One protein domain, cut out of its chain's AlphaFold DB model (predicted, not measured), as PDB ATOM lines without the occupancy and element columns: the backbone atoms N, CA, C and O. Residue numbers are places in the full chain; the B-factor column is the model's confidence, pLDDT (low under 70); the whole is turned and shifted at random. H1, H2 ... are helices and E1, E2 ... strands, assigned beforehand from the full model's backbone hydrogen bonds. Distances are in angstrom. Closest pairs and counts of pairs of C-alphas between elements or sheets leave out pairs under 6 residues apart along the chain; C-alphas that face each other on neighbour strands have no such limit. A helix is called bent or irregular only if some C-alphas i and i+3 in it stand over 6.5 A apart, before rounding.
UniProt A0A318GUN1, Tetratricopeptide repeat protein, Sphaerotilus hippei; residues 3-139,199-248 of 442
ATOM      1  N   HIS A   3      40.245 -31.277  96.911       95.31
ATOM      2  CA  HIS A   3      39.013 -31.909  96.449       95.31
ATOM      3  C   HIS A   3      38.363 -31.043  95.376       95.31
ATOM      4  O   HIS A   3      38.088 -29.875  95.617       95.31
ATOM      5  N   ILE A   4      38.110 -31.593  94.193       96.75
ATOM      6  CA  ILE A   4      37.462 -30.877  93.093       96.75
ATOM      7  C   ILE A   4      36.022 -31.358  92.982       96.75
ATOM      8  O   ILE A   4      35.769 -32.549  92.811       96.75
ATOM      9  N   VAL A   5      35.084 -30.423  93.060       96.12
ATOM     10  CA  VAL A   5      33.643 -30.652  92.996       96.12
ATOM     11  C   VAL A   5      33.121 -30.022  91.716       96.12
ATOM     12  O   VAL A   5      33.113 -28.800  91.566       96.12
ATOM     13  N   ILE A   6      32.691 -30.868  90.788       96.12
ATOM     14  CA  ILE A   6      32.267 -30.478  89.446       96.12
ATOM     15  C   ILE A   6      30.742 -30.536  89.371       96.12
ATOM     16  O   ILE A   6      30.153 -31.608  89.472       96.12
ATOM     17  N   ALA A   7      30.097 -29.396  89.152       94.25
ATOM     18  CA  ALA A   7      28.689 -29.308  88.787       94.25
ATOM     19  C   ALA A   7      28.563 -29.355  87.257       94.25
ATOM     20  O   ALA A   7      28.669 -28.325  86.591       94.25
ATOM     21  N   ARG A   8      28.360 -30.550  86.691       93.25
ATOM     22  CA  ARG A   8      28.324 -30.762  85.238       93.25
ATOM     23  C   ARG A   8      26.893 -30.739  84.707       93.25
ATOM     24  O   ARG A   8      26.045 -31.483  85.200       93.25
ATOM     25  N   ASP A   9      26.662 -29.963  83.653       89.25
ATOM     26  CA  ASP A   9      25.509 -30.110  82.771       89.25
ATOM     27  C   ASP A   9      25.869 -31.062  81.630       89.25
ATOM     28  O   ASP A   9      25.811 -32.277  81.792       89.25
ATOM     29  N   ARG A  10      26.274 -30.531  80.475       89.81
ATOM     30  CA  ARG A  10      26.573 -31.305  79.257       89.81
ATOM     31  C   ARG A  10      27.998 -31.084  78.752       89.81
ATOM     32  O   ARG A  10      28.302 -31.432  77.617       89.81
ATOM     33  N   GLU A  11      28.852 -30.475  79.569       92.94
ATOM     34  CA  GLU A  11      30.238 -30.183  79.220       92.94
ATOM     35  C   GLU A  11      31.056 -31.463  78.996       92.94
ATOM     36  O   GLU A  11      30.770 -32.529  79.561       92.94
ATOM     37  N   ASP A  12      32.099 -31.319  78.178       92.31
ATOM     38  CA  ASP A  12      33.144 -32.318  78.004       92.31
ATOM     39  C   ASP A  12      34.095 -32.312  79.209       92.31
ATOM     40  O   ASP A  12      34.542 -31.254  79.655       92.31
ATOM     41  N   LEU A  13      34.397 -33.499  79.732       95.50
ATOM     42  CA  LEU A  13      35.228 -33.684  80.923       95.50
ATOM     43  C   LEU A  13      36.594 -34.310  80.610       95.50
ATOM     44  O   LEU A  13      37.262 -34.773  81.529       95.50
ATOM     45  N   SER A  14      37.046 -34.294  79.352       92.38
ATOM     46  CA  SER A  14      38.356 -34.849  78.963       92.38
ATOM     47  C   SER A  14      39.544 -34.236  79.721       92.38
ATOM     48  O   SER A  14      40.577 -34.872  79.906       92.38
ATOM     49  N   TRP A  15      39.395 -33.008  80.224       95.25
ATOM     50  CA  TRP A  15      40.415 -32.334  81.031       95.25
ATOM     51  C   TRP A  15      40.601 -32.946  82.428       95.25
ATOM     52  O   TRP A  15      41.619 -32.676  83.065       95.25
ATOM     53  N   VAL A  16      39.642 -33.741  82.925       96.88
ATOM     54  CA  VAL A  16      39.675 -34.325  84.277       96.88
ATOM     55  C   VAL A  16      40.900 -35.215  84.466       96.88
ATOM     56  O   VAL A  16      41.520 -35.166  85.527       96.88
ATOM     57  N   ASP A  17      41.315 -35.944  83.432       95.75
ATOM     58  CA  ASP A  17      42.508 -36.797  83.488       95.75
ATOM     59  C   ASP A  17      43.819 -35.987  83.527       95.75
ATOM     60  O   ASP A  17      44.853 -36.490  83.950       95.75
ATOM     61  N   SER A  18      43.781 -34.695  83.173       96.06
ATOM     62  CA  SER A  18      44.933 -33.779  83.263       96.06
ATOM     63  C   SER A  18      45.080 -33.098  84.632       96.06
ATOM     64  O   SER A  18      45.991 -32.290  84.836       96.06
ATOM     65  N   VAL A  19      44.171 -33.367  85.572       96.50
ATOM     66  CA  VAL A  19      44.235 -32.843  86.940       96.50
ATOM     67  C   VAL A  19      45.422 -33.469  87.694       96.50
ATOM     68  O   VAL A  19      45.681 -34.657  87.522       96.50
ATOM     69  N   PRO A  20      46.130 -32.734  88.577       95.50
ATOM     70  CA  PRO A  20      47.222 -33.306  89.369       95.50
ATOM     71  C   PRO A  20      46.804 -34.498  90.254       95.50
ATOM     72  O   PRO A  20      45.689 -34.540  90.781       95.50
ATOM     73  N   ASP A  21      47.714 -35.446  90.482       93.12
ATOM     74  CA  ASP A  21      47.453 -36.694  91.230       93.12
ATOM     75  C   ASP A  21      47.056 -36.482  92.695       93.12
ATOM     76  O   ASP A  21      46.334 -37.289  93.273       93.12
ATOM     77  N   HIS A  22      47.472 -35.371  93.308       91.81
ATOM     78  CA  HIS A  22      47.086 -35.029  94.683       91.81
ATOM     79  C   HIS A  22      45.644 -34.514  94.815       91.81
ATOM     80  O   HIS A  22      45.235 -34.143  95.922       91.81
ATOM     81  N   CYS A  23      44.893 -34.448  93.710       95.00
ATOM     82  CA  CYS A  23      43.510 -33.989  93.692       95.00
ATOM     83  C   CYS A  23      42.537 -35.153  93.508       95.00
ATOM     84  O   CYS A  23      42.669 -35.928  92.560       95.00
ATOM     85  N   THR A  24      41.488 -35.193  94.324       94.69
ATOM     86  CA  THR A  24      40.332 -36.076  94.098       94.69
ATOM     87  C   THR A  24      39.239 -35.348  93.337       94.69
ATOM     88  O   THR A  24      39.093 -34.136  93.497       94.69
ATOM     89  N   VAL A  25      38.425 -36.082  92.581       95.94
ATOM     90  CA  VAL A  25      37.378 -35.501  91.738       95.94
ATOM     91  C   VAL A  25      36.015 -36.104  92.069       95.94
ATOM     92  O   VAL A  25      35.821 -37.317  92.010       95.94
ATOM     93  N   THR A  26      35.057 -35.228  92.367       95.38
ATOM     94  CA  THR A  26      33.645 -35.551  92.572       95.38
ATOM     95  C   THR A  26      32.810 -34.813  91.534       95.38
ATOM     96  O   THR A  26      32.868 -33.590  91.439       95.38
ATOM     97  N   ILE A  27      32.005 -35.543  90.769       95.38
ATOM     98  CA  ILE A  27      31.175 -35.022  89.686       95.38
ATOM     99  C   ILE A  27      29.709 -35.151  90.083       95.38
ATOM    100  O   ILE A  27      29.179 -36.253  90.185       95.38
ATOM    101  N   HIS A  28      29.031 -34.022  90.242       94.19
ATOM    102  CA  HIS A  28      27.574 -33.950  90.253       94.19
ATOM    103  C   HIS A  28      27.085 -33.831  88.815       94.19
ATOM    104  O   HIS A  28      27.175 -32.760  88.212       94.19
ATOM    105  N   ASN A  29      26.582 -34.930  88.259       92.56
ATOM    106  CA  ASN A  29      26.190 -35.003  86.854       92.56
ATOM    107  C   ASN A  29      24.689 -34.721  86.668       92.56
ATOM    108  O   ASN A  29      23.857 -35.497  87.144       92.56
ATOM    109  N   ARG A  30      24.342 -33.628  85.967       88.50
ATOM    110  CA  ARG A  30      22.968 -33.300  85.521       88.50
ATOM    111  C   ARG A  30      22.680 -33.708  84.074       88.50
ATOM    112  O   ARG A  30      21.517 -33.723  83.680       88.50
ATOM    113  N   GLY A  31      23.714 -33.975  83.277       84.81
ATOM    114  CA  GLY A  31      23.569 -34.355  81.874       84.81
ATOM    115  C   GLY A  31      23.395 -35.849  81.660       84.81
ATOM    116  O   GLY A  31      22.945 -36.593  82.529       84.81
ATOM    117  N   GLU A  32      23.783 -36.288  80.465       88.62
ATOM    118  CA  GLU A  32      23.797 -37.703  80.103       88.62
ATOM    119  C   GLU A  32      24.680 -38.506  81.061       88.62
ATOM    120  O   GLU A  32      25.695 -38.000  81.560       88.62
ATOM    121  N   ALA A  33      24.273 -39.750  81.327       89.88
ATOM    122  CA  ALA A  33      24.990 -40.655  82.215       89.88
ATOM    123  C   ALA A  33      26.455 -40.793  81.777       89.88
ATOM    124  O   ALA A  33      26.749 -40.978  80.598       89.88
ATOM    125  N   LEU A  34      27.359 -40.687  82.746       91.31
ATOM    126  CA  LEU A  34      28.791 -40.850  82.540       91.31
ATOM    127  C   LEU A  34      29.190 -42.279  82.891       91.31
ATOM    128  O   LEU A  34      28.745 -42.808  83.910       91.31
ATOM    129  N   ASP A  35      30.044 -42.872  82.064       90.00
ATOM    130  CA  ASP A  35      30.704 -44.136  82.367       90.00
ATOM    131  C   ASP A  35      31.968 -43.850  83.198       90.00
ATOM    132  O   ASP A  35      32.874 -43.184  82.692       90.00
ATOM    133  N   PRO A  36      32.064 -44.318  84.457       89.38
ATOM    134  CA  PRO A  36      33.265 -44.135  85.269       89.38
ATOM    135  C   PRO A  36      34.533 -44.716  84.630       89.38
ATOM    136  O   PRO A  36      35.620 -44.225  84.907       89.38
ATOM    137  N   SER A  37      34.411 -45.735  83.768       90.62
ATOM    138  CA  SER A  37      35.557 -46.348  83.080       90.62
ATOM    139  C   SER A  37      36.130 -45.495  81.943       90.62
ATOM    140  O   SER A  37      37.183 -45.827  81.405       90.62
ATOM    141  N   ALA A  38      35.464 -44.390  81.592       91.31
ATOM    142  CA  ALA A  38      35.948 -43.435  80.601       91.31
ATOM    143  C   ALA A  38      37.058 -42.506  81.130       91.31
ATOM    144  O   ALA A  38      37.629 -41.766  80.336       91.31
ATOM    145  N   PHE A  39      37.341 -42.530  82.436       94.50
ATOM    146  CA  PHE A  39      38.375 -41.715  83.075       94.50
ATOM    147  C   PHE A  39      39.593 -42.574  83.422       94.50
ATOM    148  O   PHE A  39      39.461 -43.699  83.906       94.50
ATOM    149  N   GLU A  40      40.792 -42.029  83.220       93.62
ATOM    150  CA  GLU A  40      42.055 -42.688  83.582       93.62
ATOM    151  C   GLU A  40      42.323 -42.643  85.097       93.62
ATOM    152  O   GLU A  40      43.179 -43.364  85.614       93.62
ATOM    153  N   ARG A  41      41.567 -41.812  85.823       93.00
ATOM    154  CA  ARG A  41      41.615 -41.666  87.281       93.00
ATOM    155  C   ARG A  41      40.303 -42.038  87.955       93.00
ATOM    156  O   ARG A  41      39.231 -42.018  87.359       93.00
ATOM    157  N   GLU A  42      40.389 -42.304  89.255       91.94
ATOM    158  CA  GLU A  42      39.206 -42.505  90.083       91.94
ATOM    159  C   GLU A  42      38.390 -41.207  90.188       91.94
ATOM    160  O   GLU A  42      38.888 -40.157  90.611       91.94
ATOM    161  N   VAL A  43      37.115 -41.295  89.808       94.25
ATOM    162  CA  VAL A  43      36.139 -40.212  89.918       94.25
ATOM    163  C   VAL A  43      34.923 -40.690  90.703       94.25
ATOM    164  O   VAL A  43      34.407 -41.786  90.488       94.25
ATOM    165  N   THR A  44      34.423 -39.851  91.608       93.69
ATOM    166  CA  THR A  44      33.154 -40.108  92.298       93.69
ATOM    167  C   THR A  44      32.025 -39.434  91.534       93.69
ATOM    168  O   THR A  44      31.990 -38.210  91.455       93.69
ATOM    169  N   ILE A  45      31.086 -40.202  90.981       93.56
ATOM    170  CA  ILE A  45      29.944 -39.655  90.233       93.56
ATOM    171  C   ILE A  45      28.693 -39.709  91.107       93.56
ATOM    172  O   ILE A  45      28.267 -40.779  91.537       93.56
ATOM    173  N   LEU A  46      28.099 -38.545  91.360       90.88
ATOM    174  CA  LEU A  46      26.902 -38.371  92.172       90.88
ATOM    175  C   LEU A  46      25.727 -37.887  91.308       90.88
ATOM    176  O   LEU A  46      25.924 -37.091  90.379       90.88
ATOM    177  N   PRO A  47      24.493 -38.325  91.617       81.69
ATOM    178  CA  PRO A  47      23.306 -37.768  90.990       81.69
ATOM    179  C   PRO A  47      23.158 -36.303  91.405       81.69
ATOM    180  O   PRO A  47      23.172 -35.978  92.592       81.69
ATOM    181  N   ALA A  48      23.006 -35.410  90.435       70.88
ATOM    182  CA  ALA A  48      22.789 -34.001  90.726       70.88
ATOM    183  C   ALA A  48      21.309 -33.699  91.019       70.88
ATOM    184  O   ALA A  48      20.414 -34.349  90.482       70.88
ATOM    185  N   ALA A  49      21.045 -32.671  91.833       66.25
ATOM    186  CA  ALA A  49      19.695 -32.167  92.074       66.25
ATOM    187  C   ALA A  49      19.151 -31.493  90.793       66.25
ATOM    188  O   ALA A  49      19.615 -30.407  90.437       66.25
ATOM    189  N   PRO A  50      18.175 -32.090  90.081       59.31
ATOM    190  CA  PRO A  50      17.884 -31.702  88.699       59.31
ATOM    191  C   PRO A  50      17.213 -30.325  88.563       59.31
ATOM    192  O   PRO A  50      17.276 -29.724  87.497       59.31
ATOM    193  N   ALA A  51      16.587 -29.803  89.622       65.69
ATOM    194  CA  ALA A  51      15.760 -28.595  89.545       65.69
ATOM    195  C   ALA A  51      16.453 -27.298  90.016       65.69
ATOM    196  O   ALA A  51      15.931 -26.220  89.753       65.69
ATOM    197  N   SER A  52      17.606 -27.383  90.691       74.25
ATOM    198  CA  SER A  52      18.292 -26.226  91.305       74.25
ATOM    199  C   SER A  52      19.579 -25.807  90.554       74.25
ATOM    200  O   SER A  52      20.360 -25.002  91.063       74.25
ATOM    201  N   GLY A  53      19.832 -26.360  89.360       84.31
ATOM    202  CA  GLY A  53      20.984 -26.006  88.517       84.31
ATOM    203  C   GLY A  53      22.353 -26.261  89.170       84.31
ATOM    204  O   GLY A  53      22.495 -27.126  90.040       84.31
ATOM    205  N   ALA A  54      23.372 -25.503  88.743       87.19
ATOM    206  CA  ALA A  54      24.749 -25.601  89.247       87.19
ATOM    207  C   ALA A  54      24.867 -25.336  90.744       87.19
ATOM    208  O   ALA A  54      25.475 -26.128  91.466       87.19
ATOM    209  N   ALA A  55      24.203 -24.284  91.213       89.94
ATOM    210  CA  ALA A  55      24.137 -23.959  92.627       89.94
ATOM    211  C   ALA A  55      23.523 -25.095  93.460       89.94
ATOM    212  O   ALA A  55      24.018 -25.415  94.539       89.94
ATOM    213  N   GLY A  56      22.499 -25.766  92.928       90.00
ATOM    214  CA  GLY A  56      21.900 -26.951  93.533       90.00
ATOM    215  C   GLY A  56      22.880 -28.097  93.750       90.00
ATOM    216  O   GLY A  56      22.857 -28.733  94.798       90.00
ATOM    217  N   SER A  57      23.772 -28.348  92.790       91.00
ATOM    218  CA  SER A  57      24.830 -29.355  92.943       91.00
ATOM    219  C   SER A  57      25.827 -28.985  94.040       91.00
ATOM    220  O   SER A  57      26.233 -29.854  94.808       91.00
ATOM    221  N   VAL A  58      26.179 -27.701  94.160       91.88
ATOM    222  CA  VAL A  58      27.032 -27.215  95.255       91.88
ATOM    223  C   VAL A  58      26.331 -27.419  96.601       91.88
ATOM    224  O   VAL A  58      26.910 -28.031  97.497       91.88
ATOM    225  N   LEU A  59      25.066 -27.007  96.740       91.81
ATOM    226  CA  LEU A  59      24.285 -27.210  97.969       91.81
ATOM    227  C   LEU A  59      24.122 -28.691  98.319       91.81
ATOM    228  O   LEU A  59      24.301 -29.067  99.475       91.81
ATOM    229  N   ALA A  60      23.818 -29.538  97.333       90.38
ATOM    230  CA  ALA A  60      23.716 -30.981  97.522       90.38
ATOM    231  C   ALA A  60      25.031 -31.559  98.052       90.38
ATOM    232  O   ALA A  60      25.017 -32.353  98.989       90.38
ATOM    233  N   HIS A  61      26.166 -31.107  97.513       91.31
ATOM    234  CA  HIS A  61      27.470 -31.501  98.023       91.31
ATOM    235  C   HIS A  61      27.685 -31.046  99.474       91.31
ATOM    236  O   HIS A  61      28.088 -31.840 100.316       91.31
ATOM    237  N   LEU A  62      27.343 -29.798  99.801       92.19
ATOM    238  CA  LEU A  62      27.502 -29.232 101.145       92.19
ATOM    239  C   LEU A  62      26.634 -29.916 102.223       92.19
ATOM    240  O   LEU A  62      26.829 -29.661 103.411       92.19
ATOM    241  N   ARG A  63      25.684 -30.788 101.864       89.94
ATOM    242  CA  ARG A  63      24.882 -31.550 102.841       89.94
ATOM    243  C   ARG A  63      25.649 -32.703 103.495       89.94
ATOM    244  O   ARG A  63      25.224 -33.173 104.547       89.94
ATOM    245  N   HIS A  64      26.764 -33.153 102.923       81.75
ATOM    246  CA  HIS A  64      27.549 -34.264 103.472       81.75
ATOM    247  C   HIS A  64      28.345 -33.861 104.726       81.75
ATOM    248  O   HIS A  64      28.851 -32.745 104.793       81.75
ATOM    249  N   GLU A  65      28.466 -34.766 105.715       67.50
ATOM    250  CA  GLU A  65      28.975 -34.485 107.075       67.50
ATOM    251  C   GLU A  65      30.344 -33.803 107.140       67.50
ATOM    252  O   GLU A  65      30.532 -32.939 107.995       67.50
ATOM    253  N   ARG A  66      31.276 -34.150 106.255       74.69
ATOM    254  CA  ARG A  66      32.575 -33.487 106.111       74.69
ATOM    255  C   ARG A  66      33.123 -33.792 104.719       74.69
ATOM    256  O   ARG A  66      33.026 -34.936 104.280       74.69
ATOM    257  N   LEU A  67      33.646 -32.785 104.019       75.25
ATOM    258  CA  LEU A  67      34.055 -32.929 102.611       75.25
ATOM    259  C   LEU A  67      35.545 -33.268 102.460       75.25
ATOM    260  O   LEU A  67      35.907 -34.068 101.606       75.25
ATOM    261  N   GLY A  68      36.385 -32.691 103.318       77.12
ATOM    262  CA  GLY A  68      37.816 -32.946 103.455       77.12
ATOM    263  C   GLY A  68      38.152 -33.622 104.783       77.12
ATOM    264  O   GLY A  68      37.428 -33.496 105.775       77.12
ATOM    265  N   ALA A  69      39.268 -34.341 104.821       80.44
ATOM    266  CA  ALA A  69      39.703 -35.078 106.003       80.44
ATOM    267  C   ALA A  69      40.249 -34.148 107.101       80.44
ATOM    268  O   ALA A  69      40.056 -34.404 108.292       80.44
ATOM    269  N   LEU A  70      40.908 -33.057 106.707       88.12
ATOM    270  CA  LEU A  70      41.577 -32.101 107.586       88.12
ATOM    271  C   LEU A  70      40.992 -30.688 107.424       88.12
ATOM    272  O   LEU A  70      40.509 -30.355 106.346       88.12
ATOM    273  N   PRO A  71      41.040 -29.827 108.460       85.62
ATOM    274  CA  PRO A  71      40.553 -28.442 108.360       85.62
ATOM    275  C   PRO A  71      41.268 -27.608 107.283       85.62
ATOM    276  O   PRO A  71      40.666 -26.713 106.696       85.62
ATOM    277  N   ASP A  72      42.534 -27.933 107.010       90.56
ATOM    278  CA  ASP A  72      43.365 -27.270 106.000       90.56
ATOM    279  C   ASP A  72      43.180 -27.816 104.581       90.56
ATOM    280  O   ASP A  72      43.777 -27.282 103.641       90.56
ATOM    281  N   ASP A  73      42.379 -28.872 104.406       93.69
ATOM    282  CA  ASP A  73      42.041 -29.351 103.072       93.69
ATOM    283  C   ASP A  73      41.288 -28.269 102.306       93.69
ATOM    284  O   ASP A  73      40.551 -27.463 102.874       93.69
ATOM    285  N   GLN A  74      41.488 -28.244 100.995       95.00
ATOM    286  CA  GLN A  74      40.850 -27.271 100.124       95.00
ATOM    287  C   GLN A  74      39.856 -27.966  99.212       95.00
ATOM    288  O   GLN A  74      40.112 -29.055  98.693       95.00
ATOM    289  N   ILE A  75      38.731 -27.301  98.996       96.56
ATOM    290  CA  ILE A  75      37.671 -27.734  98.104       96.56
ATOM    291  C   ILE A  75      37.557 -26.702  96.996       96.56
ATOM    292  O   ILE A  75      37.360 -25.520  97.262       96.56
ATOM    293  N   VAL A  76      37.670 -27.152  95.757       97.62
ATOM    294  CA  VAL A  76      37.472 -26.352  94.555       97.62
ATOM    295  C   VAL A  76      36.096 -26.674  94.007       97.62
ATOM    296  O   VAL A  76      35.827 -27.820  93.657       97.62
ATOM    297  N   PHE A  77      35.242 -25.670  93.891       96.94
ATOM    298  CA  PHE A  77      33.972 -25.785  93.188       96.94
ATOM    299  C   PHE A  77      34.149 -25.278  91.759       96.94
ATOM    300  O   PHE A  77      34.784 -24.245  91.540       96.94
ATOM    301  N   THR A  78      33.629 -26.034  90.790       96.19
ATOM    302  CA  THR A  78      33.665 -25.679  89.367       96.19
ATOM    303  C   THR A  78      32.452 -26.192  88.597       96.19
ATOM    304  O   THR A  78      31.814 -27.167  88.992       96.19
ATOM    305  N   HIS A  79      32.150 -25.572  87.456       93.06
ATOM    306  CA  HIS A  79      31.354 -26.207  86.400       93.06
ATOM    307  C   HIS A  79      32.205 -27.205  85.600       93.06
ATOM    308  O   HIS A  79      33.397 -27.375  85.869       93.06
ATOM    309  N   GLY A  80      31.596 -27.876  84.619       93.31
ATOM    310  CA  GLY A  80      32.276 -28.859  83.775       93.31
ATOM    311  C   GLY A  80      33.343 -28.294  82.825       93.31
ATOM    312  O   GLY A  80      34.103 -29.075  82.267       93.31
ATOM    313  N   ASP A  81      33.448 -26.974  82.658       92.81
ATOM    314  CA  ASP A  81      34.382 -26.297  81.747       92.81
ATOM    315  C   ASP A  81      35.280 -25.241  82.443       92.81
ATOM    316  O   ASP A  81      35.359 -24.097  81.989       92.81
ATOM    317  N   PRO A  82      36.030 -25.589  83.512       94.25
ATOM    318  CA  PRO A  82      36.832 -24.621  84.274       94.25
ATOM    319  C   PRO A  82      37.843 -23.852  83.421       94.25
ATOM    320  O   PRO A  82      38.101 -22.680  83.678       94.25
ATOM    321  N   LEU A  83      38.415 -24.492  82.397       92.62
ATOM    322  CA  LEU A  83      39.437 -23.895  81.530       92.62
ATOM    323  C   LEU A  83      38.905 -22.720  80.699       92.62
ATOM    324  O   LEU A  83      39.678 -21.834  80.342       92.62
ATOM    325  N   ALA A  84      37.593 -22.679  80.443       89.56
ATOM    326  CA  ALA A  84      36.937 -21.560  79.770       89.56
ATOM    327  C   ALA A  84      36.812 -20.313  80.662       89.56
ATOM    328  O   ALA A  84      36.443 -19.252  80.176       89.56
ATOM    329  N   HIS A  85      37.093 -20.447  81.958       90.88
ATOM    330  CA  HIS A  85      36.934 -19.399  82.964       90.88
ATOM    331  C   HIS A  85      38.236 -19.077  83.692       90.88
ATOM    332  O   HIS A  85      38.458 -17.945  84.123       90.88
ATOM    333  N   ALA A  86      39.093 -20.081  83.835       92.69
ATOM    334  CA  ALA A  86      40.405 -20.031  84.444       92.69
ATOM    335  C   ALA A  86      41.396 -20.752  83.511       92.69
ATOM    336  O   ALA A  86      41.696 -21.927  83.718       92.69
ATOM    337  N   PRO A  87      41.943 -20.085  82.478       90.00
ATOM    338  CA  PRO A  87      42.860 -20.731  81.533       90.00
ATOM    339  C   PRO A  87      44.100 -21.363  82.192       90.00
ATOM    340  O   PRO A  87      44.639 -22.343  81.691       90.00
ATOM    341  N   GLY A  88      44.530 -20.825  83.341       91.44
ATOM    342  CA  GLY A  88      45.613 -21.365  84.169       91.44
ATOM    343  C   GLY A  88      45.169 -22.372  85.240       91.44
ATOM    344  O   GLY A  88      45.900 -22.570  86.210       91.44
ATOM    345  N   PHE A  89      43.968 -22.953  85.136       96.00
ATOM    346  CA  PHE A  89      43.365 -23.771  86.196       96.00
ATOM    347  C   PHE A  89      44.255 -24.937  86.635       96.00
ATOM    348  O   PHE A  89      44.538 -25.068  87.822       96.00
ATOM    349  N   LEU A  90      44.761 -25.743  85.697       96.81
ATOM    350  CA  LEU A  90      45.600 -26.901  86.031       96.81
ATOM    351  C   LEU A  90      46.896 -26.490  86.745       96.81
ATOM    352  O   LEU A  90      47.351 -27.186  87.650       96.81
ATOM    353  N   GLN A  91      47.470 -25.339  86.384       96.06
ATOM    354  CA  GLN A  91      48.647 -24.776  87.044       96.06
ATOM    355  C   GLN A  91      48.308 -24.240  88.440       96.06
ATOM    356  O   GLN A  91      49.100 -24.412  89.366       96.06
ATOM    357  N   LEU A  92      47.130 -23.631  88.619       96.25
ATOM    358  CA  LEU A  92      46.657 -23.183  89.931       96.25
ATOM    359  C   LEU A  92      46.559 -24.369  90.900       96.25
ATOM    360  O   LEU A  92      47.059 -24.265  92.020       96.25
ATOM    361  N   LEU A  93      46.004 -25.508  90.463       96.88
ATOM    362  CA  LEU A  93      45.853 -26.725  91.282       96.88
ATOM    363  C   LEU A  93      47.186 -27.286  91.816       96.88
ATOM    364  O   LEU A  93      47.183 -28.051  92.782       96.88
ATOM    365  N   GLN A  94      48.327 -26.918  91.221       95.31
ATOM    366  CA  GLN A  94      49.658 -27.324  91.689       95.31
ATOM    367  C   GLN A  94      50.178 -26.477  92.858       95.31
ATOM    368  O   GLN A  94      51.114 -26.886  93.542       95.31
ATOM    369  N   ALA A  95      49.588 -25.306  93.118       91.69
ATOM    370  CA  ALA A  95      50.045 -24.388  94.160       91.69
ATOM    371  C   ALA A  95      48.944 -23.968  95.165       91.69
ATOM    372  O   ALA A  95      48.837 -22.777  95.472       91.69
ATOM    373  N   PRO A  96      48.175 -24.914  95.750       93.00
ATOM    374  CA  PRO A  96      47.080 -24.609  96.681       93.00
ATOM    375  C   PRO A  96      47.537 -23.871  97.950       93.00
ATOM    376  O   PRO A  96      46.799 -23.085  98.537       93.00
ATOM    377  N   HIS A  97      48.799 -24.057  98.349       91.56
ATOM    378  CA  HIS A  97      49.422 -23.376  99.489       91.56
ATOM    379  C   HIS A  97      49.499 -21.845  99.339       91.56
ATOM    380  O   HIS A  97      49.807 -21.154 100.305       91.56
ATOM    381  N   ARG A  98      49.263 -21.313  98.132       93.38
ATOM    382  CA  ARG A  98      49.279 -19.873  97.838       93.38
ATOM    383  C   ARG A  98      47.904 -19.218  97.941       93.38
ATOM    384  O   ARG A  98      47.806 -18.015  97.724       93.38
ATOM    385  N   TRP A  99      46.857 -19.998  98.182       95.12
ATOM    386  CA  TRP A  99      45.483 -19.515  98.210       95.12
ATOM    387  C   TRP A  99      45.088 -19.044  99.608       95.12
ATOM    388  O   TRP A  99      45.561 -19.578 100.615       95.12
ATOM    389  N   GLY A 100      44.195 -18.055  99.658       93.88
ATOM    390  CA  GLY A 100      43.517 -17.675 100.894       93.88
ATOM    391  C   GLY A 100      42.523 -18.736 101.382       93.88
ATOM    392  O   GLY A 100      42.313 -19.768 100.748       93.88
ATOM    393  N   GLU A 101      41.873 -18.451 102.512       96.00
ATOM    394  CA  GLU A 101      40.808 -19.293 103.086       96.00
ATOM    395  C   GLU A 101      39.610 -19.468 102.139       96.00
ATOM    396  O   GLU A 101      38.990 -20.529 102.088       96.00
ATOM    397  N   VAL A 102      39.307 -18.406 101.387       97.38
ATOM    398  CA  VAL A 102      38.312 -18.341 100.317       97.38
ATOM    399  C   VAL A 102      38.996 -17.668  99.133       97.38
ATOM    400  O   VAL A 102      39.441 -16.525  99.240       97.38
ATOM    401  N   GLN A 103      39.115 -18.376  98.014       96.06
ATOM    402  CA  GLN A 103      39.955 -17.973  96.893       96.06
ATOM    403  C   GLN A 103      39.204 -18.076  95.564       96.06
ATOM    404  O   GLN A 103      38.996 -19.172  95.045       96.06
ATOM    405  N   PRO A 104      38.856 -16.949  94.938       95.06
ATOM    406  CA  PRO A 104      38.407 -16.928  93.550       95.06
ATOM    407  C   PRO A 104      39.545 -17.352  92.626       95.06
ATOM    408  O   PRO A 104      40.682 -16.904  92.798       95.06
ATOM    409  N   LEU A 105      39.241 -18.207  91.649       95.19
ATOM    410  CA  LEU A 105      40.221 -18.736  90.693       95.19
ATOM    411  C   LEU A 105      39.889 -18.376  89.238       95.19
ATOM    412  O   LEU A 105      40.728 -18.539  88.358       95.19
ATOM    413  N   SER A 106      38.677 -17.889  88.967       92.81
ATOM    414  CA  SER A 106      38.278 -17.439  87.632       92.81
ATOM    415  C   SER A 106      38.880 -16.089  87.240       92.81
ATOM    416  O   SER A 106      39.188 -15.240  88.078       92.81
ATOM    417  N   VAL A 107      38.988 -15.893  85.929       88.88
ATOM    418  CA  VAL A 107      39.419 -14.658  85.268       88.88
ATOM    419  C   VAL A 107      38.246 -13.976  84.564       88.88
ATOM    420  O   VAL A 107      38.127 -12.754  84.632       88.88
ATOM    421  N   HIS A 108      37.386 -14.754  83.898       82.56
ATOM    422  CA  HIS A 108      36.256 -14.251  83.113       82.56
ATOM    423  C   HIS A 108      35.023 -15.164  83.184       82.56
ATOM    424  O   HIS A 108      35.094 -16.333  83.576       82.56
ATOM    425  N   GLY A 109      33.873 -14.598  82.819       72.81
ATOM    426  CA  GLY A 109      32.599 -15.302  82.671       72.81
ATOM    427  C   GLY A 109      32.456 -15.991  81.310       72.81
ATOM    428  O   GLY A 109      33.329 -15.886  80.449       72.81
ATOM    429  N   ARG A 110      31.335 -16.698  81.114       63.06
ATOM    430  CA  ARG A 110      31.019 -17.411  79.864       63.06
ATOM    431  C   ARG A 110      30.175 -16.522  78.960       63.06
ATOM    432  O   ARG A 110      28.958 -16.638  78.972       63.06
ATOM    433  N   GLU A 111      30.800 -15.668  78.157       56.75
ATOM    434  CA  GLU A 111      30.103 -14.960  77.078       56.75
ATOM    435  C   GLU A 111      30.989 -14.798  75.836       56.75
ATOM    436  O   GLU A 111      32.215 -14.771  75.911       56.75
ATOM    437  N   GLN A 112      30.349 -14.668  74.669       46.03
ATOM    438  CA  GLN A 112      31.008 -14.376  73.384       46.03
ATOM    439  C   GLN A 112      31.739 -13.017  73.387       46.03
ATOM    440  O   GLN A 112      32.528 -12.736  72.488       46.03
ATOM    441  N   HIS A 113      31.488 -12.195  74.409       54.03
ATOM    442  CA  HIS A 113      32.256 -11.010  74.755       54.03
ATOM    443  C   HIS A 113      33.055 -11.327  76.026       54.03
ATOM    444  O   HIS A 113      32.440 -11.689  77.028       54.03
ATOM    445  N   PRO A 114      34.396 -11.213  76.024       58.50
ATOM    446  CA  PRO A 114      35.194 -11.460  77.216       58.50
ATOM    447  C   PRO A 114      34.853 -10.394  78.260       58.50
ATOM    448  O   PRO A 114      35.308  -9.253  78.177       58.50
ATOM    449  N   MET A 115      33.991 -10.771  79.197       67.62
ATOM    450  CA  MET A 115      33.652 -10.016  80.394       67.62
ATOM    451  C   MET A 115      34.414 -10.660  81.557       67.62
ATOM    452  O   MET A 115      34.290 -11.874  81.759       67.62
ATOM    453  N   PRO A 116      35.258  -9.901  82.277       75.88
ATOM    454  CA  PRO A 116      35.527  -8.468  82.123       75.88
ATOM    455  C   PRO A 116      36.413  -8.171  80.888       75.88
ATOM    456  O   PRO A 116      37.125  -9.061  80.417       75.88
ATOM    457  N   PRO A 117      36.462  -6.912  80.404       83.56
ATOM    458  CA  PRO A 117      37.337  -6.510  79.302       83.56
ATOM    459  C   PRO A 117      38.795  -6.958  79.490       83.56
ATOM    460  O   PRO A 117      39.369  -6.750  80.559       83.56
ATOM    461  N   ALA A 118      39.427  -7.483  78.433       81.94
ATOM    462  CA  ALA A 118      40.797  -8.025  78.477       81.94
ATOM    463  C   ALA A 118      41.823  -7.064  79.104       81.94
ATOM    464  O   ALA A 118      42.663  -7.472  79.899       81.94
ATOM    465  N   ARG A 119      41.684  -5.757  78.844       84.69
ATOM    466  CA  ARG A 119      42.526  -4.718  79.451       84.69
ATOM    467  C   ARG A 119      42.514  -4.753  80.983       84.69
ATOM    468  O   ARG A 119      43.544  -4.501  81.596       84.69
ATOM    469  N   LEU A 120      41.368  -5.035  81.606       84.44
ATOM    470  CA  LEU A 120      41.285  -5.150  83.062       84.44
ATOM    471  C   LEU A 120      41.994  -6.408  83.560       84.44
ATOM    472  O   LEU A 120      42.652  -6.350  84.589       84.44
ATOM    473  N   VAL A 121      41.905  -7.517  82.823       81.94
ATOM    474  CA  VAL A 121      42.619  -8.759  83.156       81.94
ATOM    475  C   VAL A 121      44.138  -8.558  83.104       81.94
ATOM    476  O   VAL A 121      44.852  -9.035  83.981       81.94
ATOM    477  N   GLU A 122      44.626  -7.831  82.099       82.31
ATOM    478  CA  GLU A 122      46.054  -7.556  81.901       82.31
ATOM    479  C   GLU A 122      46.628  -6.556  82.915       82.31
ATOM    480  O   GLU A 122      47.796  -6.653  83.283       82.31
ATOM    481  N   GLN A 123      45.833  -5.573  83.347       80.50
ATOM    482  CA  GLN A 123      46.303  -4.478  84.205       80.50
ATOM    483  C   GLN A 123      46.112  -4.760  85.696       80.50
ATOM    484  O   GLN A 123      46.896  -4.271  86.512       80.50
ATOM    485  N   ASP A 124      45.099  -5.544  86.067       79.25
ATOM    486  CA  ASP A 124      44.750  -5.803  87.465       79.25
ATOM    487  C   ASP A 124      45.530  -6.997  88.042       79.25
ATOM    488  O   ASP A 124      44.972  -8.007  88.470       79.25
ATOM    489  N   VAL A 125      46.861  -6.882  88.039       84.62
ATOM    490  CA  VAL A 125      47.778  -7.936  88.513       84.62
ATOM    491  C   VAL A 125      47.791  -8.102  90.036       84.62
ATOM    492  O   VAL A 125      48.432  -9.016  90.547       84.62
ATOM    493  N   ARG A 126      47.098  -7.227  90.780       86.12
ATOM    494  CA  ARG A 126      47.102  -7.215  92.255       86.12
ATOM    495  C   ARG A 126      46.551  -8.502  92.861       86.12
ATOM    496  O   ARG A 126      46.987  -8.903  93.932       86.12
ATOM    497  N   ASP A 127      45.588  -9.111  92.172       88.19
ATOM    498  CA  ASP A 127      44.876 -10.290  92.649       88.19
ATOM    499  C   ASP A 127      45.513 -11.587  92.098       88.19
ATOM    500  O   ASP A 127      45.122 -12.674  92.508       88.19
ATOM    501  N   TRP A 128      46.518 -11.508  91.208       91.56
ATOM    502  CA  TRP A 128      47.163 -12.681  90.604       91.56
ATOM    503  C   TRP A 128      47.867 -13.575  91.631       91.56
ATOM    504  O   TRP A 128      48.533 -13.116  92.561       91.56
ATOM    505  N   ILE A 129      47.845 -14.885  91.379       91.56
ATOM    506  CA  ILE A 129      48.582 -15.868  92.177       91.56
ATOM    507  C   ILE A 129      49.934 -16.116  91.502       91.56
ATOM    508  O   ILE A 129      50.154 -17.060  90.741       91.56
ATOM    509  N   GLY A 130      50.883 -15.217  91.765       88.50
ATOM    510  CA  GLY A 130      52.174 -15.204  91.075       88.50
ATOM    511  C   GLY A 130      52.014 -14.778  89.626       88.50
ATOM    512  O   GLY A 130      51.579 -13.667  89.373       88.50
ATOM    513  N   ALA A 131      52.372 -15.652  88.686       88.50
ATOM    514  CA  ALA A 131      52.209 -15.393  87.254       88.50
ATOM    515  C   ALA A 131      50.863 -15.904  86.698       88.50
ATOM    516  O   ALA A 131      50.666 -15.894  85.486       88.50
ATOM    517  N   LEU A 132      49.968 -16.399  87.561       90.06
ATOM    518  CA  LEU A 132      48.682 -16.962  87.160       90.06
ATOM    519  C   LEU A 132      47.569 -15.928  87.381       90.06
ATOM    520  O   LEU A 132      47.353 -15.524  88.530       90.06
ATOM    521  N   PRO A 133      46.864 -15.502  86.317       88.94
ATOM    522  CA  PRO A 133      45.788 -14.539  86.446       88.94
ATOM    523  C   PRO A 133      44.611 -15.161  87.195       88.94
ATOM    524  O   PRO A 133      44.116 -16.223  86.820       88.94
ATOM    525  N   VAL A 134      44.149 -14.463  88.227       90.94
ATOM    526  CA  VAL A 134      42.834 -14.645  88.850       90.94
ATOM    527  C   VAL A 134      42.268 -13.255  89.109       90.94
ATOM    528  O   VAL A 134      43.029 -12.313  89.344       90.94
ATOM    529  N   ARG A 135      40.947 -13.102  89.008       89.88
ATOM    530  CA  ARG A 135      40.316 -11.787  89.116       89.88
ATOM    531  C   ARG A 135      38.976 -11.862  89.855       89.88
ATOM    532  O   ARG A 135      37.950 -12.129  89.225       89.88
ATOM    533  N   PRO A 136      38.955 -11.596  91.172       91.31
ATOM    534  CA  PRO A 136      37.705 -11.377  91.886       91.31
ATOM    535  C   PRO A 136      36.991 -10.133  91.341       91.31
ATOM    536  O   PRO A 136      37.603  -9.076  91.167       91.31
ATOM    537  N   GLU A 137      35.690 -10.240  91.079       91.38
ATOM    538  CA  GLU A 137      34.883  -9.098  90.650       91.38
ATOM    539  C   GLU A 137      34.289  -8.395  91.867       91.38
ATOM    540  O   GLU A 137      33.685  -9.034  92.727       91.38
ATOM    541  N   ARG A 138      34.451  -7.070  91.921       94.25
ATOM    542  CA  ARG A 138      33.874  -6.222  92.967       94.25
ATOM    543  C   ARG A 138      32.639  -5.543  92.397       94.25
ATOM    544  O   ARG A 138      32.728  -4.880  91.362       94.25
ATOM    545  N   TYR A 139      31.504  -5.701  93.062       96.19
ATOM    546  CA  TYR A 139      30.214  -5.260  92.540       96.19
ATOM    547  C   TYR A 139      29.401  -4.517  93.599       96.19
ATOM    548  O   TYR A 139      29.553  -4.750  94.795       96.19
ATOM    549  N   ALA A 199      33.301 -14.546  92.400       90.31
ATOM    550  CA  ALA A 199      34.036 -15.170  91.311       90.31
ATOM    551  C   ALA A 199      33.272 -14.900  90.004       90.31
ATOM    552  O   ALA A 199      32.099 -15.240  89.892       90.31
ATOM    553  N   HIS A 200      33.910 -14.250  89.026       78.69
ATOM    554  CA  HIS A 200      33.247 -13.898  87.759       78.69
ATOM    555  C   HIS A 200      32.894 -15.143  86.916       78.69
ATOM    556  O   HIS A 200      31.942 -15.140  86.135       78.69
ATOM    557  N   GLY A 201      33.672 -16.213  87.061       81.75
ATOM    558  CA  GLY A 201      33.373 -17.539  86.532       81.75
ATOM    559  C   GLY A 201      33.097 -18.519  87.672       81.75
ATOM    560  O   GLY A 201      33.307 -18.188  88.843       81.75
ATOM    561  N   PRO A 202      32.664 -19.744  87.353       88.25
ATOM    562  CA  PRO A 202      32.207 -20.697  88.338       88.25
ATOM    563  C   PRO A 202      33.349 -21.396  89.090       88.25
ATOM    564  O   PRO A 202      33.140 -22.505  89.553       88.25
ATOM    565  N   VAL A 203      34.555 -20.817  89.180       95.38
ATOM    566  CA  VAL A 203      35.733 -21.481  89.764       95.38
ATOM    567  C   VAL A 203      36.233 -20.730  90.994       95.38
ATOM    568  O   VAL A 203      36.785 -19.626  90.895       95.38
ATOM    569  N   TRP A 204      36.094 -21.359  92.156       97.19
ATOM    570  CA  TRP A 204      36.596 -20.854  93.433       97.19
ATOM    571  C   TRP A 204      37.014 -22.003  94.351       97.19
ATOM    572  O   TRP A 204      36.521 -23.124  94.233       97.19
ATOM    573  N   ALA A 205      37.930 -21.718  95.270       97.31
ATOM    574  CA  ALA A 205      38.419 -22.641  96.278       97.31
ATOM    575  C   ALA A 205      38.097 -22.149  97.689       97.31
ATOM    576  O   ALA A 205      38.043 -20.947  97.946       97.31
ATOM    577  N   VAL A 206      37.884 -23.086  98.606       97.31
ATOM    578  CA  VAL A 206      37.494 -22.823  99.990       97.31
ATOM    579  C   VAL A 206      38.187 -23.831 100.896       97.31
ATOM    580  O   VAL A 206      38.242 -25.015 100.562       97.31
ATOM    581  N   ARG A 207      38.705 -23.396 102.046       96.50
ATOM    582  CA  ARG A 207      39.191 -24.332 103.068       96.50
ATOM    583  C   ARG A 207      38.055 -25.095 103.730       96.50
ATOM    584  O   ARG A 207      36.971 -24.556 103.947       96.50
ATOM    585  N   GLN A 208      38.333 -26.333 104.120       95.19
ATOM    586  CA  GLN A 208      37.377 -27.185 104.816       95.19
ATOM    587  C   GLN A 208      36.838 -26.511 106.084       95.19
ATOM    588  O   GLN A 208      35.634 -26.556 106.306       95.19
ATOM    589  N   SER A 209      37.691 -25.828 106.855       94.62
ATOM    590  CA  SER A 209      37.282 -25.048 108.034       94.62
ATOM    591  C   SER A 209      36.155 -24.052 107.732       94.62
ATOM    592  O   SER A 209      35.154 -24.021 108.437       94.62
ATOM    593  N   ARG A 210      36.259 -23.302 106.630       95.62
ATOM    594  CA  ARG A 210      35.237 -22.331 106.206       95.62
ATOM    595  C   ARG A 210      33.941 -22.988 105.749       95.62
ATOM    596  O   ARG A 210      32.863 -22.433 105.944       95.62
ATOM    597  N   VAL A 211      34.035 -24.172 105.145       95.19
ATOM    598  CA  VAL A 211      32.850 -24.969 104.815       95.19
ATOM    599  C   VAL A 211      32.165 -25.478 106.080       95.19
ATOM    600  O   VAL A 211      30.938 -25.429 106.161       95.19
ATOM    601  N   ASP A 212      32.935 -25.946 107.061       93.06
ATOM    602  CA  ASP A 212      32.407 -26.409 108.344       93.06
ATOM    603  C   ASP A 212      31.712 -25.264 109.099       93.06
ATOM    604  O   ASP A 212      30.573 -25.436 109.546       93.06
ATOM    605  N   ASP A 213      32.331 -24.079 109.142       92.31
ATOM    606  CA  ASP A 213      31.757 -22.867 109.739       92.31
ATOM    607  C   ASP A 213      30.419 -22.505 109.086       92.31
ATOM    608  O   ASP A 213      29.400 -22.389 109.773       92.31
ATOM    609  N   PHE A 214      30.385 -22.411 107.751       92.69
ATOM    610  CA  PHE A 214      29.156 -22.111 107.018       92.69
ATOM    611  C   PHE A 214      28.058 -23.138 107.311       92.69
ATOM    612  O   PHE A 214      26.923 -22.778 107.626       92.69
ATOM    613  N   ARG A 215      28.387 -24.432 107.255       92.00
ATOM    614  CA  ARG A 215      27.416 -25.510 107.483       92.00
ATOM    615  C   ARG A 215      26.844 -25.474 108.895       92.00
ATOM    616  O   ARG A 215      25.643 -25.692 109.045       92.00
ATOM    617  N   SER A 216      27.660 -25.159 109.899       88.88
ATOM    618  CA  SER A 216      27.217 -25.099 111.297       88.88
ATOM    619  C   SER A 216      26.055 -24.119 111.516       88.88
ATOM    620  O   SER A 216      25.152 -24.413 112.298       88.88
ATOM    621  N   GLY A 217      26.034 -23.000 110.779       85.44
ATOM    622  CA  GLY A 217      24.995 -21.971 110.874       85.44
ATOM    623  C   GLY A 217      23.928 -22.015 109.774       85.44
ATOM    624  O   GLY A 217      22.823 -21.523 109.983       85.44
ATOM    625  N   ALA A 218      24.224 -22.597 108.605       91.38
ATOM    626  CA  ALA A 218      23.371 -22.473 107.419       91.38
ATOM    627  C   ALA A 218      22.654 -23.760 106.987       91.38
ATOM    628  O   ALA A 218      21.725 -23.681 106.182       91.38
ATOM    629  N   LEU A 219      23.034 -24.938 107.501       91.12
ATOM    630  CA  LEU A 219      22.504 -26.222 107.013       91.12
ATOM    631  C   LEU A 219      20.971 -26.313 107.109       91.12
ATOM    632  O   LEU A 219      20.321 -26.808 106.188       91.12
ATOM    633  N   ALA A 220      20.383 -25.766 108.177       93.38
ATOM    634  CA  ALA A 220      18.930 -25.712 108.374       93.38
ATOM    635  C   ALA A 220      18.191 -24.877 107.308       93.38
ATOM    636  O   ALA A 220      16.980 -25.009 107.137       93.38
ATOM    637  N   HIS A 221      18.908 -24.023 106.576       95.19
ATOM    638  CA  HIS A 221      18.355 -23.135 105.560       95.19
ATOM    639  C   HIS A 221      18.508 -23.671 104.134       95.19
ATOM    640  O   HIS A 221      17.901 -23.116 103.218       95.19
ATOM    641  N   PHE A 222      19.249 -24.761 103.916       93.19
ATOM    642  CA  PHE A 222      19.511 -25.263 102.562       93.19
ATOM    643  C   PHE A 222      18.231 -25.640 101.816       93.19
ATOM    644  O   PHE A 222      18.111 -25.317 100.641       93.19
ATOM    645  N   ASP A 223      17.238 -26.225 102.493       92.00
ATOM    646  CA  ASP A 223      15.944 -26.548 101.874       92.00
ATOM    647  C   ASP A 223      15.197 -25.290 101.415       92.00
ATOM    648  O   ASP A 223      14.584 -25.281 100.346       92.00
ATOM    649  N   LYS A 224      15.288 -24.204 102.191       94.31
ATOM    650  CA  LYS A 224      14.701 -22.904 101.844       94.31
ATOM    651  C   LYS A 224      15.400 -22.301 100.628       94.31
ATOM    652  O   LYS A 224      14.727 -21.859  99.701       94.31
ATOM    653  N   ILE A 225      16.733 -22.324 100.611       94.62
ATOM    654  CA  ILE A 225      17.536 -21.852  99.473       94.62
ATOM    655  C   ILE A 225      17.187 -22.664  98.221       94.62
ATOM    656  O   ILE A 225      16.910 -22.094  97.171       94.62
ATOM    657  N   ASP A 226      17.097 -23.985  98.346       92.25
ATOM    658  CA  ASP A 226      16.702 -24.885  97.265       92.25
ATOM    659  C   ASP A 226      15.305 -24.565  96.706       92.25
ATOM    660  O   ASP A 226      15.093 -24.588  95.493       92.25
ATOM    661  N   VAL A 227      14.336 -24.250  97.571       92.88
ATOM    662  CA  VAL A 227      13.000 -23.806  97.139       92.88
ATOM    663  C   VAL A 227      13.081 -22.492  96.363       92.88
ATOM    664  O   VAL A 227      12.452 -22.380  95.312       92.88
ATOM    665  N   LEU A 228      13.870 -21.522  96.834       93.75
ATOM    666  CA  LEU A 228      14.051 -20.235  96.155       93.75
ATOM    667  C   LEU A 228      14.693 -20.396  94.772       93.75
ATOM    668  O   LEU A 228      14.217 -19.785  93.815       93.75
ATOM    669  N   LEU A 229      15.719 -21.245  94.655       92.50
ATOM    670  CA  LEU A 229      16.392 -21.534  93.384       92.50
ATOM    671  C   LEU A 229      15.441 -22.140  92.346       92.50
ATOM    672  O   LEU A 229      15.517 -21.801  91.169       92.50
ATOM    673  N   ARG A 230      14.511 -22.999  92.777       90.75
ATOM    674  CA  ARG A 230      13.487 -23.577  91.891       90.75
ATOM    675  C   ARG A 230      12.376 -22.596  91.530       90.75
ATOM    676  O   ARG A 230      11.774 -22.723  90.467       90.75
ATOM    677  N   ALA A 231      12.057 -21.673  92.432       90.25
ATOM    678  CA  ALA A 231      10.941 -20.749  92.268       90.25
ATOM    679  C   ALA A 231      11.278 -19.560  91.356       90.25
ATOM    680  O   ALA A 231      10.382 -19.001  90.719       90.25
ATOM    681  N   ASP A 232      12.545 -19.150  91.301       89.88
ATOM    682  CA  ASP A 232      12.967 -17.974  90.548       89.88
ATOM    683  C   ASP A 232      14.361 -18.149  89.946       89.88
ATOM    684  O   ASP A 232      15.354 -18.278  90.656       89.88
ATOM    685  N   VAL A 233      14.438 -18.053  88.619       86.75
ATOM    686  CA  VAL A 233      15.691 -18.158  87.864       86.75
ATOM    687  C   VAL A 233      16.733 -17.116  88.291       86.75
ATOM    688  O   VAL A 233      17.929 -17.398  88.262       86.75
ATOM    689  N   HIS A 234      16.307 -15.934  88.755       92.06
ATOM    690  CA  HIS A 234      17.234 -14.893  89.208       92.06
ATOM    691  C   HIS A 234      17.949 -15.275  90.512       92.06
ATOM    692  O   HIS A 234      19.064 -14.810  90.744       92.06
ATOM    693  N   CYS A 235      17.359 -16.146  91.345       93.81
ATOM    694  CA  CYS A 235      17.971 -16.584  92.603       93.81
ATOM    695  C   CYS A 235      19.318 -17.268  92.377       93.81
ATOM    696  O   CYS A 235      20.199 -17.143  93.223       93.81
ATOM    697  N   GLN A 236      19.509 -17.954  91.246       90.56
ATOM    698  CA  GLN A 236      20.801 -18.549  90.919       90.56
ATOM    699  C   GLN A 236      21.868 -17.462  90.744       90.56
ATOM    700  O   GLN A 236      22.894 -17.500  91.411       90.56
ATOM    701  N   SER A 237      21.586 -16.427  89.948       91.88
ATOM    702  CA  SER A 237      22.516 -15.308  89.747       91.88
ATOM    703  C   SER A 237      22.743 -14.457  91.005       91.88
ATOM    704  O   SER A 237      23.797 -13.829  91.133       91.88
ATOM    705  N   MET A 238      21.770 -14.419  91.922       95.44
ATOM    706  CA  MET A 238      21.927 -13.804  93.246       95.44
ATOM    707  C   MET A 238      22.823 -14.655  94.151       95.44
ATOM    708  O   MET A 238      23.700 -14.120  94.825       95.44
ATOM    709  N   LEU A 239      22.657 -15.979  94.139       94.75
ATOM    710  CA  LEU A 239      23.467 -16.898  94.937       94.75
ATOM    711  C   LEU A 239      24.913 -16.980  94.440       94.75
ATOM    712  O   LEU A 239      25.831 -16.994  95.256       94.75
ATOM    713  N   ASP A 240      25.127 -16.935  93.124       92.12
ATOM    714  CA  ASP A 240      26.466 -16.948  92.523       92.12
ATOM    715  C   ASP A 240      27.323 -15.751  92.968       92.12
ATOM    716  O   ASP A 240      28.543 -15.852  93.094       92.12
ATOM    717  N   ARG A 241      26.672 -14.627  93.291       94.81
ATOM    718  CA  ARG A 241      27.302 -13.443  93.889       94.81
ATOM    719  C   ARG A 241      27.664 -13.622  95.362       94.81
ATOM    720  O   ARG A 241      28.533 -12.922  95.866       94.81
ATOM    721  N   CYS A 242      27.012 -14.556  96.046       96.62
ATOM    722  CA  CYS A 242      27.149 -14.751  97.482       96.62
ATOM    723  C   CYS A 242      28.163 -15.835  97.857       96.62
ATOM    724  O   CYS A 242      28.613 -15.818  98.997       96.62
ATOM    725  N   TRP A 243      28.546 -16.760  96.959       96.19
ATOM    726  CA  TRP A 243      29.345 -17.946  97.328       96.19
ATOM    727  C   TRP A 243      30.558 -17.636  98.198       96.19
ATOM    728  O   TRP A 243      30.743 -18.267  99.231       96.19
ATOM    729  N   LEU A 244      31.357 -16.635  97.830       97.75
ATOM    730  CA  LEU A 244      32.553 -16.289  98.598       97.75
ATOM    731  C   LEU A 244      32.209 -15.781 100.007       97.75
ATOM    732  O   LEU A 244      32.876 -16.135 100.978       97.75
ATOM    733  N   HIS A 245      31.143 -14.990 100.119       98.06
ATOM    734  CA  HIS A 245      30.647 -14.448 101.382       98.06
ATOM    735  C   HIS A 245      30.020 -15.524 102.271       98.06
ATOM    736  O   HIS A 245      30.228 -15.506 103.480       98.06
ATOM    737  N   LEU A 246      29.344 -16.519 101.683       96.88
ATOM    738  CA  LEU A 246      28.829 -17.680 102.417       96.88
ATOM    739  C   LEU A 246      29.951 -18.442 103.137       96.88
ATOM    740  O   LEU A 246      29.729 -18.973 104.218       96.88
ATOM    741  N   PHE A 247      31.166 -18.442 102.583       96.69
ATOM    742  CA  PHE A 247      32.352 -19.045 103.201       96.69
ATOM    743  C   PHE A 247      33.184 -18.058 104.046       96.69
ATOM    744  O   PHE A 247      34.304 -18.362 104.465       96.69
ATOM    745  N   GLY A 248      32.642 -16.872 104.331       96.00
ATOM    746  CA  GLY A 248      33.222 -15.905 105.260       96.00
ATOM    747  C   GLY A 248      34.250 -14.950 104.651       96.00
ATOM    748  O   GLY A 248      35.103 -14.441 105.383       96.00
TER     749      GLY A 248
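This is residues 3 to 139 and 199 to 248 of the 442 residues of the protein "Tetratricopeptide repeat protein" of Sphaerotilus hippei (UniProt A0A318GUN1). A strongly twisted sheet of six strands makes a wall, with H2 and H6 packed over one face of it and the bent helix H5 wrapping from E7 round to the far side of H2. Off the E5 edge, long links lead out to H4, far from the rest. The printed part has 187 residues, in chain order E1 H1 E2 E3 H2 E4 H3 E5 H4 E6 E7 H5 H6, mixed helices and strands. The sheet, mixed, runs E3 E2 E1 E4 E7 E5. The whole is compact, with a radius of gyration of the C-alphas of 15.9 A and spans of 41 by 39 by 36 A.

The sheet holds E1, residues 3 to 8, from C-alpha 3 at (39.013, -31.909, 96.449); E2, 23 to 29, 18.6 A long; E3, 43 to 47; E4, 74 to 79, 16.7 A; E5, 102 to 104; and E7, 204 to 207. E6, 136 to 139, pairs with no named strand. The helices are H1, 14 to 18; H2, 53 to 62, 14.6 A; H3, 89 to 92; H4, 118 to 123; H5, 208 to 231; and H6, 234 to 246, 17.8 A, ending at C-alpha 246 (28.829, -17.680, 102.417). H5, one helix by its hydrogen bonds, is bent, C-alphas 217 and 220 being 7.6 A apart; its arms H5a, 208 to 217, and H5b, 220 to 231, are about perpendicular at 87 degrees. H5b is irregular, with C-alphas 220 and 223 7.2 A apart, and so is H6, with C-alphas 241 and 244 7.6 A apart.

E3, E2, E1 and E4 are parallel, with N 44 and O 25 at 2.9 A, N 6 and O 26 at 2.8 A, and N 5 and O 76 at 2.8 A. E7 is antiparallel to E4, N 75 and O 206 at 2.8 A, and to E5, N 103 and O 205 at 2.8 A. E1, H1, E2 form a strand-helix-strand unit, parallel neighbours joined through a helix, with a right-handed crossover; split units, with strands between, are E3, H2, E4, right-handed, and E4, H3, E5, left-handed. H2 and H6, on the same face, make two layers with the sheet, at heights of 8.3 A and 12.8 A. H2, H5b and H6 form an up-and-down bundle, each running against the one before: H2 touches H5b, closest C-alphas Gly 56 and Asp 226, 6.7 A, while H5b and H6 only just touch, with 3 pairs of C-alphas within 8 A, and only at the corner, closest Leu 229 and Cys 235, 5.3 A. H1 and H5a only graze the sheet. H3 and H4 are not on it; the closest C-alphas of H1 and H3, Ser 18 and Leu 90, are 7.4 A apart, close but not clearly touching. E6 comes nearest E5 at the C-alphas of Pro 136 and Pro 104, 5.8 A. In H2 and H4 every O i to N i+4 pair is within hydrogen-bond range; H5a has 5 of 6, H5b 7 of 8, H6 5 of 9, H1 0 of 1 but 1 of 2 O i to N i+3 pairs, and H3 is too short for an O i to N i+4 pair.

The C-alphas farthest apart, of Ser 37 and Gln 123, are 43.2 A apart. Residues 140 to 198 are not printed; C-alphas 139 and 199 are 10.7 A apart across the cut. The links E2 to E3, H2 to E4, E5 to H4 and H4 to E6 are long. Mean pLDDT of the printed part is 89.6, with residues 49 to 51, 65 and 110 to 115 under 70.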